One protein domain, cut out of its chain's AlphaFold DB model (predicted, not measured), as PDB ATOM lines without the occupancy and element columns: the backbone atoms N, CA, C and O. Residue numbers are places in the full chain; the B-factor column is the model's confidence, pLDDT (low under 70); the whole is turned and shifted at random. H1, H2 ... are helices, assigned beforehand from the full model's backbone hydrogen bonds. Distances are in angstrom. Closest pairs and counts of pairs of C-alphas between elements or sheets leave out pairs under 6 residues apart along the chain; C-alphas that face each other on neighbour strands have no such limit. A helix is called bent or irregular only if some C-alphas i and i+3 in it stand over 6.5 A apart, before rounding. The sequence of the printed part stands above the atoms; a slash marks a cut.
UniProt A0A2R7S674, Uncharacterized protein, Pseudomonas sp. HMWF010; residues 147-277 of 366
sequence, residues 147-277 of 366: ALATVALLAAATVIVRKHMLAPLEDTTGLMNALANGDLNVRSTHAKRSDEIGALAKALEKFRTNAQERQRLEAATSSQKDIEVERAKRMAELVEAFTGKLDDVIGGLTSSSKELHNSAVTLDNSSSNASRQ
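Overview. This is residues 147 to 277 of the 366 residues of an uncharacterized protein of Pseudomonas sp. HMWF010 (UniProt A0A2R7S674). The model is a long rod: the long helix H3 runs along most of its length, and H1b and H2, side by side, lie alongside part of H3 with few close contacts to it. At one end residues 147 to 163 of H1 and 254 to 277 of H3 stick out, apart from each other, and at the other end the turn of residues 219 to 226 sticks out. The printed part has 131 residues with three named helices, H1, H2 and H3 in chain order, no named strand, and the class all helix. It is extended, with a radius of gyration of the C-alphas of 22.1 A and spans of 83 by 24 by 22 A.

Along the chain. H3, residues 226 to 277, is 76.7 A long and ends with C-alpha 277 at (7.835, -5.511, -18.775). H2, residues 196 to 218, is 32.7 A long, beginning with C-alpha 196 at (-38.927, 2.742, -22.771). H1, residues 147 to 180, was assigned as one helix by its hydrogen bonds but is bent: C-alphas 164 and 167 are 6.8 A apart. Its arms are H1a, residues 147 to 164, 25.6 A long from C-alpha 147 at (-8.808, -12.944, -28.375), and H1b, residues 167 to 180, 20.0 A long.

Arrangement. H3 and H2 are close but not clearly touching; their closest C-alphas, those of Phe 242 and Leu 200, are 7.4 A apart. They run opposite ways at a shallow tilt of 16 degrees. H3 and H1b are near each other, with 6 pairs of C-alphas within 10 A. H2 and H1b touch, their closest C-alphas, those of Ala 201 and Thr 172, being 6.3 A apart; they run the same way at a shallow tilt of 19 degrees. H1a stands at a shallow tilt of 17 degrees to H1b and is apart from H2 and H3. Every O i to N i+4 pair is within hydrogen-bond range in H1a, H1b, H2 and H3.

Size, cuts and confidence. The two C-alphas farthest apart, those of Ser 222 and Gln 277, are 83.4 A apart. The printed part has no cut. The link from H1 to H2, residues 181 to 195, is long. The mean pLDDT of the printed part is 80.5; residues 218 to 228, 231 and 238 are under 70.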
ATOM      1  N   ALA A 147      -8.678 -13.777 -27.182       85.50
ATOM      2  CA  ALA A 147      -8.808 -12.944 -28.375       85.50
ATOM      3  C   ALA A 147     -10.122 -13.238 -29.119       85.50
ATOM      4  O   ALA A 147     -10.893 -12.322 -29.413       85.50
ATOM      5  N   LEU A 148     -10.432 -14.519 -29.352       91.62
ATOM      6  CA  LEU A 148     -11.683 -14.938 -29.992       91.62
ATOM      7  C   LEU A 148     -12.916 -14.580 -29.153       91.62
ATOM      8  O   LEU A 148     -13.911 -14.117 -29.710       91.62
ATOM      9  N   ALA A 149     -12.853 -14.741 -27.829       88.25
ATOM     10  CA  ALA A 149     -13.934 -14.355 -26.925       88.25
ATOM     11  C   ALA A 149     -14.205 -12.845 -26.981       88.25
ATOM     12  O   ALA A 149     -15.362 -12.433 -27.049       88.25
ATOM     13  N   THR A 150     -13.152 -12.025 -27.029       84.81
ATOM     14  CA  THR A 150     -13.268 -10.565 -27.172       84.81
ATOM     15  C   THR A 150     -13.939 -10.186 -28.493       84.81
ATOM     16  O   THR A 150     -14.884  -9.398 -28.502       84.81
ATOM     17  N   VAL A 151     -13.516 -10.787 -29.613       90.06
ATOM     18  CA  VAL A 151     -14.138 -10.553 -30.931       90.06
ATOM     19  C   VAL A 151     -15.606 -10.984 -30.935       90.06
ATOM     20  O   VAL A 151     -16.464 -10.249 -31.423       90.06
ATOM     21  N   ALA A 152     -15.917 -12.146 -30.356       88.94
ATOM     22  CA  ALA A 152     -17.285 -12.644 -30.256       88.94
ATOM     23  C   ALA A 152     -18.173 -11.727 -29.401       88.94
ATOM     24  O   ALA A 152     -19.303 -11.442 -29.792       88.94
ATOM     25  N   LEU A 153     -17.659 -11.218 -28.276       89.19
ATOM     26  CA  LEU A 153     -18.358 -10.256 -27.421       89.19
ATOM     27  C   LEU A 153     -18.635  -8.940 -28.151       89.19
ATOM     28  O   LEU A 153     -19.761  -8.450 -28.095       89.19
ATOM     29  N   LEU A 154     -17.657  -8.395 -28.881       84.19
ATOM     30  CA  LEU A 154     -17.842  -7.175 -29.674       84.19
ATOM     31  C   LEU A 154     -18.873  -7.371 -30.793       84.19
ATOM     32  O   LEU A 154     -19.746  -6.522 -30.996       84.19
ATOM     33  N   ALA A 155     -18.823  -8.507 -31.492       87.44
ATOM     34  CA  ALA A 155     -19.798  -8.842 -32.524       87.44
ATOM     35  C   ALA A 155     -21.208  -9.009 -31.932       87.44
ATOM     36  O   ALA A 155     -22.172  -8.448 -32.458       87.44
ATOM     37  N   ALA A 156     -21.330  -9.718 -30.806       89.12
ATOM     38  CA  ALA A 156     -22.592  -9.898 -30.097       89.12
ATOM     39  C   ALA A 156     -23.160  -8.560 -29.609       89.12
ATOM     40  O   ALA A 156     -24.326  -8.270 -29.872       89.12
ATOM     41  N   ALA A 157     -22.339  -7.715 -28.981       82.06
ATOM     42  CA  ALA A 157     -22.729  -6.376 -28.546       82.06
ATOM     43  C   ALA A 157     -23.247  -5.537 -29.723       82.06
ATOM     44  O   ALA A 157     -24.331  -4.961 -29.642       82.06
ATOM     45  N   THR A 158     -22.535  -5.553 -30.854       82.88
ATOM     46  CA  THR A 158     -22.944  -4.845 -32.078       82.88
ATOM     47  C   THR A 158     -24.315  -5.315 -32.579       82.88
ATOM     48  O   THR A 158     -25.190  -4.501 -32.886       82.88
ATOM     49  N   VAL A 159     -24.538  -6.631 -32.637       90.31
ATOM     50  CA  VAL A 159     -25.818  -7.210 -33.074       90.31
ATOM     51  C   VAL A 159     -26.944  -6.887 -32.089       90.31
ATOM     52  O   VAL A 159     -28.053  -6.562 -32.520       90.31
ATOM     53  N   ILE A 160     -26.671  -6.945 -30.782       87.06
ATOM     54  CA  ILE A 160     -27.643  -6.642 -29.727       87.06
ATOM     55  C   ILE A 160     -28.074  -5.180 -29.810       87.06
ATOM     56  O   ILE A 160     -29.275  -4.937 -29.929       87.06
ATOM     57  N   VAL A 161     -27.133  -4.228 -29.831       83.00
ATOM     58  CA  VAL A 161     -27.426  -2.785 -29.925       83.00
ATOM     59  C   VAL A 161     -28.236  -2.484 -31.182       83.00
ATOM     60  O   VAL A 161     -29.269  -1.814 -31.117       83.00
ATOM     61  N   ARG A 162     -27.836  -3.042 -32.332       83.12
ATOM     62  CA  ARG A 162     -28.543  -2.808 -33.593       83.12
ATOM     63  C   ARG A 162     -29.979  -3.336 -33.570       83.12
ATOM     64  O   ARG A 162     -30.887  -2.624 -33.988       83.12
ATOM     65  N   LYS A 163     -30.198  -4.561 -33.077       84.31
ATOM     66  CA  LYS A 163     -31.535  -5.182 -33.056       84.31
ATOM     67  C   LYS A 163     -32.446  -4.658 -31.950       84.31
ATOM     68  O   LYS A 163     -33.654  -4.599 -32.154       84.31
ATOM     69  N   HIS A 164     -31.903  -4.329 -30.782       80.69
ATOM     70  CA  HIS A 164     -32.716  -4.006 -29.609       80.69
ATOM     71  C   HIS A 164     -32.882  -2.509 -29.377       80.69
ATOM     72  O   HIS A 164     -33.871  -2.144 -28.745       80.69
ATOM     73  N   MET A 165     -31.978  -1.671 -29.894       81.25
ATOM     74  CA  MET A 165     -32.033  -0.217 -29.718       81.25
ATOM     75  C   MET A 165     -32.262   0.511 -31.046       81.25
ATOM     76  O   MET A 165     -33.294   1.153 -31.205       81.25
ATOM     77  N   LEU A 166     -31.341   0.378 -32.011       80.38
ATOM     78  CA  LEU A 166     -31.354   1.205 -33.230       80.38
ATOM     79  C   LEU A 166     -32.569   0.936 -34.131       80.38
ATOM     80  O   LEU A 166     -33.285   1.873 -34.465       80.38
ATOM     81  N   ALA A 167     -32.843  -0.324 -34.486       82.94
ATOM     82  CA  ALA A 167     -33.958  -0.643 -35.386       82.94
ATOM     83  C   ALA A 167     -35.349  -0.297 -34.796       82.94
ATOM     84  O   ALA A 167     -36.155   0.312 -35.491       82.94
ATOM     85  N   PRO A 168     -35.652  -0.592 -33.513       84.12
ATOM     86  CA  PRO A 168     -36.911  -0.160 -32.903       84.12
ATOM     87  C   PRO A 168     -37.064   1.366 -32.800       84.12
ATOM     88  O   PRO A 168     -38.173   1.879 -32.956       84.12
ATOM     89  N   LEU A 169     -35.971   2.098 -32.554       82.38
ATOM     90  CA  LEU A 169     -35.983   3.564 -32.572       82.38
ATOM     91  C   LEU A 169     -36.319   4.101 -33.967       82.38
ATOM     92  O   LEU A 169     -37.175   4.978 -34.090       82.38
ATOM     93  N   GLU A 170     -35.711   3.539 -35.010       82.44
ATOM     94  CA  GLU A 170     -35.990   3.887 -36.405       82.44
ATOM     95  C   GLU A 170     -37.462   3.619 -36.767       82.44
ATOM     96  O   GLU A 170     -38.136   4.508 -37.290       82.44
ATOM     97  N   ASP A 171     -38.008   2.466 -36.365       84.25
ATOM     98  CA  ASP A 171     -39.420   2.113 -36.572       84.25
ATOM     99  C   ASP A 171     -40.381   3.088 -35.865       84.25
ATOM    100  O   ASP A 171     -41.372   3.535 -36.448       84.25
ATOM    101  N   THR A 172     -40.115   3.437 -34.599       82.00
ATOM    102  CA  THR A 172     -40.968   4.391 -33.859       82.00
ATOM    103  C   THR A 172     -40.887   5.809 -34.424       82.00
ATOM    104  O   THR A 172     -41.908   6.495 -34.493       82.00
ATOM    105  N   THR A 173     -39.711   6.222 -34.902       81.00
ATOM    106  CA  THR A 173     -39.510   7.510 -35.581       81.00
ATOM    107  C   THR A 173     -40.252   7.541 -36.919       81.00
ATOM    108  O   THR A 173     -40.950   8.510 -37.223       81.00
ATOM    109  N   GLY A 174     -40.183   6.454 -37.693       83.50
ATOM    110  CA  GLY A 174     -40.938   6.292 -38.935       83.50
ATOM    111  C   GLY A 174     -42.451   6.359 -38.715       83.50
ATOM    112  O   GLY A 174     -43.147   7.064 -39.447       83.50
ATOM    113  N   LEU A 175     -42.961   5.701 -37.668       84.00
ATOM    114  CA  LEU A 175     -44.378   5.755 -37.303       84.00
ATOM    115  C   LEU A 175     -44.826   7.177 -36.943       84.00
ATOM    116  O   LEU A 175     -45.881   7.615 -37.396       84.00
ATOM    117  N   MET A 176     -44.034   7.906 -36.154       81.94
ATOM    118  CA  MET A 176     -44.349   9.292 -35.801       81.94
ATOM    119  C   MET A 176     -44.411  10.188 -37.046       81.94
ATOM    120  O   MET A 176     -45.366  10.947 -37.202       81.94
ATOM    121  N   ASN A 177     -43.455  10.048 -37.971       81.12
ATOM    122  CA  ASN A 177     -43.465  10.786 -39.239       81.12
ATOM    123  C   ASN A 177     -44.694  10.453 -40.102       81.12
ATOM    124  O   ASN A 177     -45.300  11.354 -40.682       81.12
ATOM    125  N   ALA A 178     -45.101   9.184 -40.169       83.50
ATOM    126  CA  ALA A 178     -46.304   8.783 -40.898       83.50
ATOM    127  C   ALA A 178     -47.578   9.401 -40.294       83.50
ATOM    128  O   ALA A 178     -48.392   9.979 -41.015       83.50
ATOM    129  N   LEU A 179     -47.708   9.362 -38.963       81.56
ATOM    130  CA  LEU A 179     -48.834   9.968 -38.246       81.56
ATOM    131  C   LEU A 179     -48.866  11.494 -38.406       81.56
ATOM    132  O   LEU A 179     -49.945  12.063 -38.588       81.56
ATOM    133  N   ALA A 180     -47.705  12.156 -38.385       76.62
ATOM    134  CA  ALA A 180     -47.585  13.594 -38.626       76.62
ATOM    135  C   ALA A 180     -48.028  13.981 -40.049       76.62
ATOM    136  O   ALA A 180     -48.715  14.987 -40.226       76.62
ATOM    137  N   ASN A 181     -47.724  13.140 -41.041       80.94
ATOM    138  CA  ASN A 181     -48.166  13.306 -42.429       80.94
ATOM    139  C   ASN A 181     -49.637  12.906 -42.666       80.94
ATOM    140  O   ASN A 181     -50.130  13.017 -43.788       80.94
ATOM    141  N   GLY A 182     -50.353  12.464 -41.626       76.00
ATOM    142  CA  GLY A 182     -51.772  12.113 -41.691       76.00
ATOM    143  C   GLY A 182     -52.070  10.672 -42.113       76.00
ATOM    144  O   GLY A 182     -53.239  10.337 -42.304       76.00
ATOM    145  N   ASP A 183     -51.062   9.803 -42.224       83.69
ATOM    146  CA  ASP A 183     -51.277   8.378 -42.481       83.69
ATOM    147  C   ASP A 183     -51.572   7.630 -41.173       83.69
ATOM    148  O   ASP A 183     -50.686   7.321 -40.373       83.69
ATOM    149  N   LEU A 184     -52.853   7.332 -40.948       81.69
ATOM    150  CA  LEU A 184     -53.342   6.662 -39.739       81.69
ATOM    151  C   LEU A 184     -53.454   5.135 -39.872       81.69
ATOM    152  O   LEU A 184     -53.916   4.460 -38.941       81.69
ATOM    153  N   ASN A 185     -53.062   4.576 -41.019       81.50
ATOM    154  CA  ASN A 185     -53.133   3.136 -41.267       81.50
ATOM    155  C   ASN A 185     -51.890   2.389 -40.767       81.50
ATOM    156  O   ASN A 185     -51.937   1.171 -40.586       81.50
ATOM    157  N   VAL A 186     -50.800   3.107 -40.497       80.69
ATOM    158  CA  VAL A 186     -49.528   2.539 -40.034       80.69
ATOM    159  C   VAL A 186     -49.614   2.182 -38.553       80.69
ATOM    160  O   VAL A 186     -50.028   3.005 -37.747       80.69
ATOM    161  N   ARG A 187     -49.227   0.963 -38.165       78.44
ATOM    162  CA  ARG A 187     -49.278   0.491 -36.769       78.44
ATOM    163  C   ARG A 187     -47.892   0.308 -36.181       78.44
ATOM    164  O   ARG A 187     -46.944   0.010 -36.900       78.44
ATOM    165  N   SER A 188     -47.790   0.405 -34.857       74.88
ATOM    166  CA  SER A 188     -46.536   0.086 -34.171       74.88
ATOM    167  C   SER A 188     -46.331  -1.425 -34.043       74.88
ATOM    168  O   SER A 188     -47.168  -2.134 -33.483       74.88
ATOM    169  N   THR A 189     -45.174  -1.918 -34.487       78.06
ATOM    170  CA  THR A 189     -44.712  -3.305 -34.303       78.06
ATOM    171  C   THR A 189     -44.151  -3.576 -32.901       78.06
ATOM    172  O   THR A 189     -44.067  -4.732 -32.488       78.06
ATOM    173  N   HIS A 190     -43.839  -2.529 -32.126       82.06
ATOM    174  CA  HIS A 190     -43.116  -2.630 -30.846       82.06
ATOM    175  C   HIS A 190     -43.974  -2.357 -29.602       82.06
ATOM    176  O   HIS A 190     -43.468  -2.403 -28.483       82.06
ATOM    177  N   ALA A 191     -45.287  -2.152 -29.753       74.12
ATOM    178  CA  ALA A 191     -46.201  -1.812 -28.652       74.12
ATOM    179  C   ALA A 191     -46.335  -2.896 -27.558       74.12
ATOM    180  O   ALA A 191     -46.943  -2.654 -26.520       74.12
ATOM    181  N   LYS A 192     -45.779  -4.096 -27.762       80.19
ATOM    182  CA  LYS A 192     -45.737  -5.169 -26.753       80.19
ATOM    183  C   LYS A 192     -44.466  -5.171 -25.898       80.19
ATOM    184  O   LYS A 192     -44.411  -5.938 -24.942       80.19
ATOM    185  N   ARG A 193     -43.464  -4.341 -26.211       83.56
ATOM    186  CA  ARG A 193     -42.241  -4.243 -25.400       83.56
ATOM    187  C   ARG A 193     -42.538  -3.650 -24.015       83.56
ATOM    188  O   ARG A 193     -43.509  -2.906 -23.824       83.56
ATOM    189  N   SER A 194     -41.692  -4.015 -23.056       83.38
ATOM    190  CA  SER A 194     -41.799  -3.621 -21.641       83.38
ATOM    191  C   SER A 194     -40.834  -2.502 -21.247       83.38
ATOM    192  O   SER A 194     -40.871  -2.060 -20.107       83.38
ATOM    193  N   ASP A 195     -39.977  -2.075 -22.170       83.62
ATOM    194  CA  ASP A 195     -38.985  -1.019 -21.981       83.62
ATOM    195  C   ASP A 195     -39.510   0.348 -22.448       83.62
ATOM    196  O   ASP A 195     -40.676   0.506 -22.834       83.62
ATOM    197  N   GLU A 196     -38.643   1.353 -22.412       79.31
ATOM    198  CA  GLU A 196     -38.927   2.742 -22.771       79.31
ATOM    199  C   GLU A 196     -39.411   2.862 -24.221       79.31
ATOM    200  O   GLU A 196     -40.351   3.609 -24.500       79.31
ATOM    201  N   ILE A 197     -38.840   2.064 -25.129       83.38
ATOM    202  CA  ILE A 197     -39.268   1.990 -26.531       83.38
ATOM    203  C   ILE A 197     -40.692   1.431 -26.631       83.38
ATOM    204  O   ILE A 197     -41.519   1.943 -27.386       83.38
ATOM    205  N   GLY A 198     -41.018   0.409 -25.837       83.75
ATOM    206  CA  GLY A 198     -42.372  -0.129 -25.736       83.75
ATOM    207  C   GLY A 198     -43.389   0.866 -25.185       83.75
ATOM    208  O   GLY A 198     -44.516   0.940 -25.682       83.75
ATOM    209  N   ALA A 199     -43.005   1.654 -24.181       81.44
ATOM    210  CA  ALA A 199     -43.845   2.725 -23.650       81.44
ATOM    211  C   ALA A 199     -44.134   3.789 -24.724       81.44
ATOM    212  O   ALA A 199     -45.290   4.188 -24.901       81.44
ATOM    213  N   LEU A 200     -43.112   4.171 -25.493       80.69
ATOM    214  CA  LEU A 200     -43.228   5.112 -26.603       80.69
ATOM    215  C   LEU A 200     -44.153   4.584 -27.713       80.69
ATOM    216  O   LEU A 200     -45.082   5.263 -28.150       80.69
ATOM    217  N   ALA A 201     -43.962   3.325 -28.109       84.06
ATOM    218  CA  ALA A 201     -44.786   2.638 -29.098       84.06
ATOM    219  C   ALA A 201     -46.273   2.563 -28.696       84.06
ATOM    220  O   ALA A 201     -47.154   2.787 -29.528       84.06
ATOM    221  N   LYS A 202     -46.574   2.287 -27.417       84.19
ATOM    222  CA  LYS A 202     -47.952   2.283 -26.885       84.19
ATOM    223  C   LYS A 202     -48.586   3.673 -26.920       84.19
ATOM    224  O   LYS A 202     -49.769   3.791 -27.243       84.19
ATOM    225  N   ALA A 203     -47.817   4.713 -26.595       82.75
ATOM    226  CA  ALA A 203     -48.288   6.092 -26.663       82.75
ATOM    227  C   ALA A 203     -48.651   6.486 -28.107       82.75
ATOM    228  O   ALA A 203     -49.747   7.002 -28.336       82.75
ATOM    229  N   LEU A 204     -47.792   6.145 -29.079       83.50
ATOM    230  CA  LEU A 204     -48.041   6.374 -30.507       83.50
ATOM    231  C   LEU A 204     -49.277   5.615 -31.024       83.50
ATOM    232  O   LEU A 204     -50.070   6.178 -31.775       83.50
ATOM    233  N   GLU A 205     -49.514   4.372 -30.589       84.88
ATOM    234  CA  GLU A 205     -50.727   3.627 -30.979       84.88
ATOM    235  C   GLU A 205     -52.018   4.226 -30.408       84.88
ATOM    236  O   GLU A 205     -53.030   4.368 -31.103       84.88
ATOM    237  N   LYS A 206     -51.992   4.628 -29.133       83.62
ATOM    238  CA  LYS A 206     -53.134   5.315 -28.523       83.62
ATOM    239  C   LYS A 206     -53.430   6.621 -29.264       83.62
ATOM    240  O   LYS A 206     -54.595   6.953 -29.478       83.62
ATOM    241  N   PHE A 207     -52.389   7.324 -29.708       76.25
ATOM    242  CA  PHE A 207     -52.528   8.530 -30.513       76.25
ATOM    243  C   PHE A 207     -53.152   8.255 -31.884       76.25
ATOM    244  O   PHE A 207     -54.147   8.888 -32.228       76.25
ATOM    245  N   ARG A 208     -52.635   7.274 -32.630       86.31
ATOM    246  CA  ARG A 208     -53.208   6.850 -33.915       86.31
ATOM    247  C   ARG A 208     -54.692   6.518 -33.791       86.31
ATOM    248  O   ARG A 208     -55.498   6.979 -34.593       86.31
ATOM    249  N   THR A 209     -55.055   5.747 -32.766       85.25
ATOM    250  CA  THR A 209     -56.446   5.347 -32.509       85.25
ATOM    251  C   THR A 209     -57.333   6.565 -32.236       85.25
ATOM    252  O   THR A 209     -58.405   6.690 -32.824       85.25
ATOM    253  N   ASN A 210     -56.860   7.510 -31.417       80.88
ATOM    254  CA  ASN A 210     -57.574   8.760 -31.153       80.88
ATOM    255  C   ASN A 210     -57.705   9.639 -32.408       80.88
ATOM    256  O   ASN A 210     -58.744  10.262 -32.608       80.88
ATOM    257  N   ALA A 211     -56.674   9.692 -33.256       80.12
ATOM    258  CA  ALA A 211     -56.703  10.436 -34.510       80.12
ATOM    259  C   ALA A 211     -57.696   9.824 -35.516       80.12
ATOM    260  O   ALA A 211     -58.430  10.568 -36.161       80.12
ATOM    261  N   GLN A 212     -57.785   8.489 -35.600       84.19
ATOM    262  CA  GLN A 212     -58.758   7.806 -36.467       84.19
ATOM    263  C   GLN A 212     -60.196   8.063 -36.020       84.19
ATOM    264  O   GLN A 212     -61.061   8.355 -36.847       84.19
ATOM    265  N   GLU A 213     -60.452   7.966 -34.715       82.00
ATOM    266  CA  GLU A 213     -61.785   8.216 -34.167       82.00
ATOM    267  C   GLU A 213     -62.207   9.670 -34.390       82.00
ATOM    268  O   GLU A 213     -63.340   9.958 -34.770       82.00
ATOM    269  N   ARG A 214     -61.265  10.601 -34.251       71.31
ATOM    270  CA  ARG A 214     -61.529  12.018 -34.475       71.31
ATOM    271  C   ARG A 214     -61.753  12.351 -35.951       71.31
ATOM    272  O   ARG A 214     -62.687  13.086 -36.242       71.31
ATOM    273  N   GLN A 215     -61.007  11.747 -36.879       76.75
ATOM    274  CA  GLN A 215     -61.274  11.877 -38.319       76.75
ATOM    275  C   GLN A 215     -62.684  11.375 -38.678       76.75
ATOM    276  O   GLN A 215     -63.371  11.981 -39.500       76.75
ATOM    277  N   ARG A 216     -63.151  10.297 -38.030       76.62
ATOM    278  CA  ARG A 216     -64.537   9.822 -38.162       76.62
ATOM    279  C   ARG A 216     -65.563  10.827 -37.638       76.62
ATOM    280  O   ARG A 216     -66.585  11.026 -38.287       76.62
ATOM    281  N   LEU A 217     -65.301  11.455 -36.492       73.06
ATOM    282  CA  LEU A 217     -66.197  12.446 -35.880       73.06
ATOM    283  C   LEU A 217     -66.212  13.788 -36.639       73.06
ATOM    284  O   LEU A 217     -67.260  14.424 -36.747       73.06
ATOM    285  N   GLU A 218     -65.081  14.204 -37.210       67.19
ATOM    286  CA  GLU A 218     -64.950  15.411 -38.042       67.19
ATOM    287  C   GLU A 218     -65.652  15.254 -39.392       67.19
ATOM    288  O   GLU A 218     -66.327  16.178 -39.842       67.19
ATOM    289  N   ALA A 219     -65.608  14.059 -39.995       65.62
ATOM    290  CA  ALA A 219     -66.430  13.743 -41.164       65.62
ATOM    291  C   ALA A 219     -67.945  13.861 -40.879       65.62
ATOM    292  O   ALA A 219     -68.732  14.003 -41.814       65.62
ATOM    293  N   ALA A 220     -68.352  13.836 -39.604       64.00
ATOM    294  CA  ALA A 220     -69.733  14.021 -39.169       64.00
ATOM    295  C   ALA A 220     -70.082  15.471 -38.760       64.00
ATOM    296  O   ALA A 220     -71.265  15.769 -38.605       64.00
ATOM    297  N   THR A 221     -69.107  16.384 -38.601       58.81
ATOM    298  CA  THR A 221     -69.355  17.741 -38.064       58.81
ATOM    299  C   THR A 221     -68.468  18.810 -38.723       58.81
ATOM    300  O   THR A 221     -67.270  18.893 -38.469       58.81
ATOM    301  N   SER A 222     -69.063  19.688 -39.539       52.59
ATOM    302  CA  SER A 222     -68.376  20.807 -40.208       52.59
ATOM    303  C   SER A 222     -68.182  22.018 -39.276       52.59
ATOM    304  O   SER A 222     -69.020  22.920 -39.247       52.59
ATOM    305  N   SER A 223     -67.059  22.087 -38.554       59.28
ATOM    306  CA  SER A 223     -66.507  23.349 -38.022       59.28
ATOM    307  C   SER A 223     -64.986  23.244 -37.861       59.28
ATOM    308  O   SER A 223     -64.486  22.513 -37.014       59.28
ATOM    309  N   GLN A 224     -64.239  23.944 -38.717       59.38
ATOM    310  CA  GLN A 224     -62.888  23.530 -39.124       59.38
ATOM    311  C   GLN A 224     -61.728  24.387 -38.575       59.38
ATOM    312  O   GLN A 224     -60.593  24.186 -38.988       59.38
ATOM    313  N   LYS A 225     -61.958  25.339 -37.655       57.69
ATOM    314  CA  LYS A 225     -60.888  26.244 -37.163       57.69
ATOM    315  C   LYS A 225     -60.382  25.954 -35.747       57.69
ATOM    316  O   LYS A 225     -59.172  25.915 -35.553       57.69
ATOM    317  N   ASP A 226     -61.261  25.665 -34.790       60.88
ATOM    318  CA  ASP A 226     -60.837  25.376 -33.403       60.88
ATOM    319  C   ASP A 226     -60.201  23.980 -33.265       60.88
ATOM    320  O   ASP A 226     -59.383  23.713 -32.387       60.88
ATOM    321  N   ILE A 227     -60.540  23.087 -34.195       63.59
ATOM    322  CA  ILE A 227     -60.057  21.709 -34.250       63.59
ATOM    323  C   ILE A 227     -58.574  21.636 -34.636       63.59
ATOM    324  O   ILE A 227     -57.830  20.867 -34.025       63.59
ATOM    325  N   GLU A 228     -58.140  22.441 -35.608       67.12
ATOM    326  CA  GLU A 228     -56.753  22.482 -36.095       67.12
ATOM    327  C   GLU A 228     -55.794  23.060 -35.043       67.12
ATOM    328  O   GLU A 228     -54.705  22.525 -34.839       67.12
ATOM    329  N   VAL A 229     -56.221  24.084 -34.295       70.12
ATOM    330  CA  VAL A 229     -55.425  24.662 -33.196       70.12
ATOM    331  C   VAL A 229     -55.213  23.638 -32.080       70.12
ATOM    332  O   VAL A 229     -54.088  23.436 -31.618       70.12
ATOM    333  N   GLU A 230     -56.268  22.922 -31.693       71.00
ATOM    334  CA  GLU A 230     -56.183  21.916 -30.630       71.00
ATOM    335  C   GLU A 230     -55.413  20.659 -31.068       71.00
ATOM    336  O   GLU A 230     -54.768  19.984 -30.257       71.00
ATOM    337  N   ARG A 231     -55.442  20.349 -32.371       68.44
ATOM    338  CA  ARG A 231     -54.621  19.307 -32.997       68.44
ATOM    339  C   ARG A 231     -53.141  19.686 -32.973       68.44
ATOM    340  O   ARG A 231     -52.326  18.869 -32.548       68.44
ATOM    341  N   ALA A 232     -52.804  20.911 -33.372       72.06
ATOM    342  CA  ALA A 232     -51.432  21.413 -33.352       72.06
ATOM    343  C   ALA A 232     -50.857  21.432 -31.927       72.06
ATOM    344  O   ALA A 232     -49.726  20.997 -31.713       72.06
ATOM    345  N   LYS A 233     -51.657  21.845 -30.936       75.94
ATOM    346  CA  LYS A 233     -51.234  21.911 -29.531       75.94
ATOM    347  C   LYS A 233     -50.915  20.536 -28.935       75.94
ATOM    348  O   LYS A 233     -49.852  20.358 -28.348       75.94
ATOM    349  N   ARG A 234     -51.774  19.533 -29.148       71.12
ATOM    350  CA  ARG A 234     -51.496  18.154 -28.693       71.12
ATOM    351  C   ARG A 234     -50.330  17.511 -29.427       71.12
ATOM    352  O   ARG A 234     -49.605  16.721 -28.833       71.12
ATOM    353  N   MET A 235     -50.154  17.825 -30.710       72.12
ATOM    354  CA  MET A 235     -48.993  17.351 -31.458       72.12
ATOM    355  C   MET A 235     -47.699  17.928 -30.875       72.12
ATOM    356  O   MET A 235     -46.736  17.187 -30.704       72.12
ATOM    357  N   ALA A 236     -47.695  19.211 -30.504       76.81
ATOM    358  CA  ALA A 236     -46.552  19.847 -29.857       76.81
ATOM    359  C   ALA A 236     -46.209  19.191 -28.506       76.81
ATOM    360  O   ALA A 236     -45.060  18.810 -28.302       76.81
ATOM    361  N   GLU A 237     -47.200  18.953 -27.639       77.75
ATOM    362  CA  GLU A 237     -46.997  18.267 -26.347       77.75
ATOM    363  C   GLU A 237     -46.416  16.847 -26.514       77.75
ATOM    364  O   GLU A 237     -45.611  16.386 -25.705       77.75
ATOM    365  N   LEU A 238     -46.798  16.140 -27.581       69.31
ATOM    366  CA  LEU A 238     -46.300  14.794 -27.874       69.31
ATOM    367  C   LEU A 238     -44.885  14.794 -28.434       69.31
ATOM    368  O   LEU A 238     -44.088  13.940 -28.053       69.31
ATOM    369  N   VAL A 239     -44.575  15.737 -29.325       77.56
ATOM    370  CA  VAL A 239     -43.208  15.941 -29.809       77.56
ATOM    371  C   VAL A 239     -42.300  16.288 -28.633       77.56
ATOM    372  O   VAL A 239     -41.206  15.741 -28.540       77.56
ATOM    373  N   GLU A 240     -42.764  17.103 -27.689       79.88
ATOM    374  CA  GLU A 240     -42.010  17.452 -26.483       79.88
ATOM    375  C   GLU A 240     -41.780  16.236 -25.568       79.88
ATOM    376  O   GLU A 240     -40.641  15.950 -25.196       79.88
ATOM    377  N   ALA A 241     -42.816  15.436 -25.293       75.19
ATOM    378  CA  ALA A 241     -42.678  14.206 -24.507       75.19
ATOM    379  C   ALA A 241     -41.782  13.148 -25.187       75.19
ATOM    380  O   ALA A 241     -41.018  12.450 -24.514       75.19
ATOM    381  N   PHE A 242     -41.862  13.026 -26.515       72.88
ATOM    382  CA  PHE A 242     -40.990  12.164 -27.316       72.88
ATOM    383  C   PHE A 242     -39.535  12.638 -27.255       72.88
ATOM    384  O   PHE A 242     -38.639  11.827 -27.023       72.88
ATOM    385  N   THR A 243     -39.310  13.946 -27.393       75.12
ATOM    386  CA  THR A 243     -37.974  14.551 -27.341       75.12
ATOM    387  C   THR A 243     -37.343  14.354 -25.961       75.12
ATOM    388  O   THR A 243     -36.203  13.909 -25.883       75.12
ATOM    389  N   GLY A 244     -38.098  14.549 -24.874       79.56
ATOM    390  CA  GLY A 244     -37.601  14.296 -23.514       79.56
ATOM    391  C   GLY A 244     -37.224  12.830 -23.265       79.56
ATOM    392  O   GLY A 244     -36.182  12.541 -22.688       79.56
ATOM    393  N   LYS A 245     -38.028  11.878 -23.760       74.38
ATOM    394  CA  LYS A 245     -37.706  10.442 -23.666       74.38
ATOM    395  C   LYS A 245     -36.479  10.050 -24.492       74.38
ATOM    396  O   LYS A 245     -35.728   9.172 -24.073       74.38
ATOM    397  N   LEU A 246     -36.291  10.659 -25.662       74.06
ATOM    398  CA  LEU A 246     -35.089  10.457 -26.471       74.06
ATOM    399  C   LEU A 246     -33.840  10.981 -25.764       74.06
ATOM    400  O   LEU A 246     -32.826  10.286 -25.771       74.06
ATOM    401  N   ASP A 247     -33.926  12.144 -25.122       77.38
ATOM    402  CA  ASP A 247     -32.824  12.714 -24.344       77.38
ATOM    403  C   ASP A 247     -32.383  11.778 -23.208       77.38
ATOM    404  O   ASP A 247     -31.186  11.536 -23.053       77.38
ATOM    405  N   ASP A 248     -33.323  11.159 -22.484       77.94
ATOM    406  CA  ASP A 248     -33.006  10.175 -21.435       77.94
ATOM    407  C   ASP A 248     -32.234   8.962 -21.993       77.94
ATOM    408  O   ASP A 248     -31.219   8.532 -21.432       77.94
ATOM    409  N   VAL A 249     -32.689   8.406 -23.124       74.06
ATOM    410  CA  VAL A 249     -32.054   7.239 -23.764       74.06
ATOM    411  C   VAL A 249     -30.672   7.596 -24.314       74.06
ATOM    412  O   VAL A 249     -29.720   6.831 -24.135       74.06
ATOM    413  N   ILE A 250     -30.535   8.762 -24.951       80.75
ATOM    414  CA  ILE A 250     -29.252   9.272 -25.450       80.75
ATOM    415  C   ILE A 250     -28.296   9.535 -24.282       80.75
ATOM    416  O   ILE A 250     -27.114   9.193 -24.377       80.75
ATOM    417  N   GLY A 251     -28.791  10.060 -23.160       84.75
ATOM    418  CA  GLY A 251     -28.023  10.250 -21.933       84.75
ATOM    419  C   GLY A 251     -27.478   8.932 -21.378       84.75
ATOM    420  O   GLY A 251     -26.273   8.807 -21.138       84.75
ATOM    421  N   GLY A 252     -28.333   7.911 -21.256       80.12
ATOM    422  CA  GLY A 252     -27.933   6.574 -20.802       80.12
ATOM    423  C   GLY A 252     -26.919   5.893 -21.732       80.12
ATOM    424  O   GLY A 252     -25.920   5.326 -21.269       80.12
ATOM    425  N   LEU A 253     -27.122   6.001 -23.048       80.12
ATOM    426  CA  LEU A 253     -26.197   5.474 -24.055       80.12
ATOM    427  C   LEU A 253     -24.844   6.198 -24.026       80.12
ATOM    428  O   LEU A 253     -23.795   5.554 -24.124       80.12
ATOM    429  N   THR A 254     -24.857   7.521 -23.853       83.50
ATOM    430  CA  THR A 254     -23.645   8.342 -23.733       83.50
ATOM    431  C   THR A 254     -22.851   7.950 -22.489       83.50
ATOM    432  O   THR A 254     -21.637   7.760 -22.576       83.50
ATOM    433  N   SER A 255     -23.523   7.752 -21.349       87.81
ATOM    434  CA  SER A 255     -22.877   7.296 -20.112       87.81
ATOM    435  C   SER A 255     -22.235   5.916 -20.281       87.81
ATOM    436  O   SER A 255     -21.052   5.745 -19.988       87.81
ATOM    437  N   SER A 256     -22.973   4.953 -20.840       81.81
ATOM    438  CA  SER A 256     -22.470   3.586 -21.064       81.81
ATOM    439  C   SER A 256     -21.291   3.559 -22.047       81.81
ATOM    440  O   SER A 256     -20.306   2.850 -21.842       81.81
ATOM    441  N   SER A 257     -21.348   4.379 -23.103       84.44
ATOM    442  CA  SER A 257     -20.247   4.525 -24.065       84.44
ATOM    443  C   SER A 257     -19.000   5.125 -23.414       84.44
ATOM    444  O   SER A 257     -17.883   4.722 -23.736       84.44
ATOM    445  N   LYS A 258     -19.177   6.052 -22.466       88.25
ATOM    446  CA  LYS A 258     -18.076   6.644 -21.698       88.25
ATOM    447  C   LYS A 258     -17.408   5.622 -20.775       88.25
ATOM    448  O   LYS A 258     -16.184   5.586 -20.705       88.25
ATOM    449  N   GLU A 259     -18.179   4.759 -20.117       87.56
ATOM    450  CA  GLU A 259     -17.634   3.662 -19.300       87.56
ATOM    451  C   GLU A 259     -16.871   2.625 -20.136       87.56
ATOM    452  O   GLU A 259     -15.768   2.215 -19.756       87.56
ATOM    453  N   LEU A 260     -17.405   2.244 -21.302       84.38
ATOM    454  CA  LEU A 260     -16.711   1.362 -22.247       84.38
ATOM    455  C   LEU A 260     -15.409   1.985 -22.756       84.38
ATOM    456  O   LEU A 260     -14.382   1.310 -22.791       84.38
ATOM    457  N   HIS A 261     -15.433   3.274 -23.107       86.06
ATOM    458  CA  HIS A 261     -14.238   4.004 -23.521       86.06
ATOM    459  C   HIS A 261     -13.173   4.008 -22.417       86.06
ATOM    460  O   HIS A 261     -12.024   3.656 -22.675       86.06
ATOM    461  N   ASN A 262     -13.557   4.320 -21.176       90.94
ATOM    462  CA  ASN A 262     -12.637   4.300 -20.039       90.94
ATOM    463  C   ASN A 262     -12.037   2.904 -19.816       90.94
ATOM    464  O   ASN A 262     -10.833   2.778 -19.613       90.94
ATOM    465  N   SER A 263     -12.854   1.852 -19.914       85.38
ATOM    466  CA  SER A 263     -12.394   0.465 -19.774       85.38
ATOM    467  C   SER A 263     -11.394   0.077 -20.869       85.38
ATOM    468  O   SER A 263     -10.382  -0.563 -20.583       85.38
ATOM    469  N   ALA A 264     -11.633   0.508 -22.113       86.62
ATOM    470  CA  ALA A 264     -10.708   0.296 -23.224       86.62
ATOM    471  C   ALA A 264      -9.372   1.026 -23.005       86.62
ATOM    472  O   ALA A 264      -8.318   0.435 -23.221       86.62
ATOM    473  N   VAL A 265      -9.401   2.264 -22.498       91.50
ATOM    474  CA  VAL A 265      -8.189   3.020 -22.135       91.50
ATOM    475  C   VAL A 265      -7.412   2.325 -21.010       91.50
ATOM    476  O   VAL A 265      -6.186   2.240 -21.057       91.50
ATOM    477  N   THR A 266      -8.091   1.788 -19.993       91.69
ATOM    478  CA  THR A 266      -7.432   1.008 -18.932       91.69
ATOM    479  C   THR A 266      -6.781  -0.264 -19.479       91.69
ATOM    480  O   THR A 266      -5.665  -0.605 -19.072       91.69
ATOM    481  N   LEU A 267      -7.446  -0.952 -20.409       88.69
ATOM    482  CA  LEU A 267      -6.911  -2.150 -21.049       88.69
ATOM    483  C   LEU A 267      -5.682  -1.833 -21.913       88.69
ATOM    484  O   LEU A 267      -4.682  -2.541 -21.817       88.69
ATOM    485  N   ASP A 268      -5.722  -0.744 -22.683       88.69
ATOM    486  CA  ASP A 268      -4.603  -0.278 -23.510       88.69
ATOM    487  C   ASP A 268      -3.368   0.061 -22.658       88.69
ATOM    488  O   ASP A 268      -2.274  -0.461 -22.885       88.69
ATOM    489  N   ASN A 269      -3.565   0.817 -21.571       92.12
ATOM    490  CA  ASN A 269      -2.504   1.115 -20.606       92.12
ATOM    491  C   ASN A 269      -1.911  -0.155 -19.976       92.12
ATOM    492  O   ASN A 269      -0.695  -0.265 -19.802       92.12
ATOM    493  N   SER A 270      -2.759  -1.129 -19.641       89.75
ATOM    494  CA  SER A 270      -2.319  -2.404 -19.064       89.75
ATOM    495  C   SER A 270      -1.512  -3.228 -20.069       89.75
ATOM    496  O   SER A 270      -0.470  -3.777 -19.714       89.75
ATOM    497  N   SER A 271      -1.942  -3.261 -21.333       87.88
ATOM    498  CA  SER A 271      -1.227  -3.935 -22.422       87.88
ATOM    499  C   SER A 271       0.131  -3.283 -22.696       87.88
ATOM    500  O   SER A 271       1.141  -3.975 -22.819       87.88
ATOM    501  N   SER A 272       0.188  -1.949 -22.715       93.38
ATOM    502  CA  SER A 272       1.437  -1.192 -22.869       93.38
ATOM    503  C   SER A 272       2.419  -1.456 -21.719       93.38
ATOM    504  O   SER A 272       3.612  -1.667 -21.938       93.38
ATOM    505  N   ASN A 273       1.925  -1.530 -20.478       92.12
ATOM    506  CA  ASN A 273       2.740  -1.909 -19.321       92.12
ATOM    507  C   ASN A 273       3.289  -3.333 -19.432       92.12
ATOM    508  O   ASN A 273       4.477  -3.540 -19.188       92.12
ATOM    509  N   ALA A 274       2.453  -4.294 -19.832       87.62
ATOM    510  CA  ALA A 274       2.878  -5.675 -20.037       87.62
ATOM    511  C   ALA A 274       3.958  -5.781 -21.129       87.62
ATOM    512  O   ALA A 274       4.946  -6.487 -20.938       87.62
ATOM    513  N   SER A 275       3.819  -5.027 -22.227       91.38
ATOM    514  CA  SER A 275       4.821  -4.975 -23.301       91.38
ATOM    515  C   SER A 275       6.166  -4.445 -22.800       91.38
ATOM    516  O   SER A 275       7.196  -5.073 -23.028       91.38
ATOM    517  N   ARG A 276       6.163  -3.343 -22.036       95.38
ATOM    518  CA  ARG A 276       7.395  -2.788 -21.443       95.38
ATOM    519  C   ARG A 276       8.069  -3.756 -20.470       95.38
ATOM    520  O   ARG A 276       9.291  -3.846 -20.444       95.38
ATOM    521  N   GLN A 277       7.291  -4.491 -19.677       89.62
ATOM    522  CA  GLN A 277       7.835  -5.511 -18.775       89.62
ATOM    523  C   GLN A 277       8.448  -6.693 -19.530       89.62
ATOM    524  O   GLN A 277       9.487  -7.204 -19.115       89.62
TER     525      GLN A 277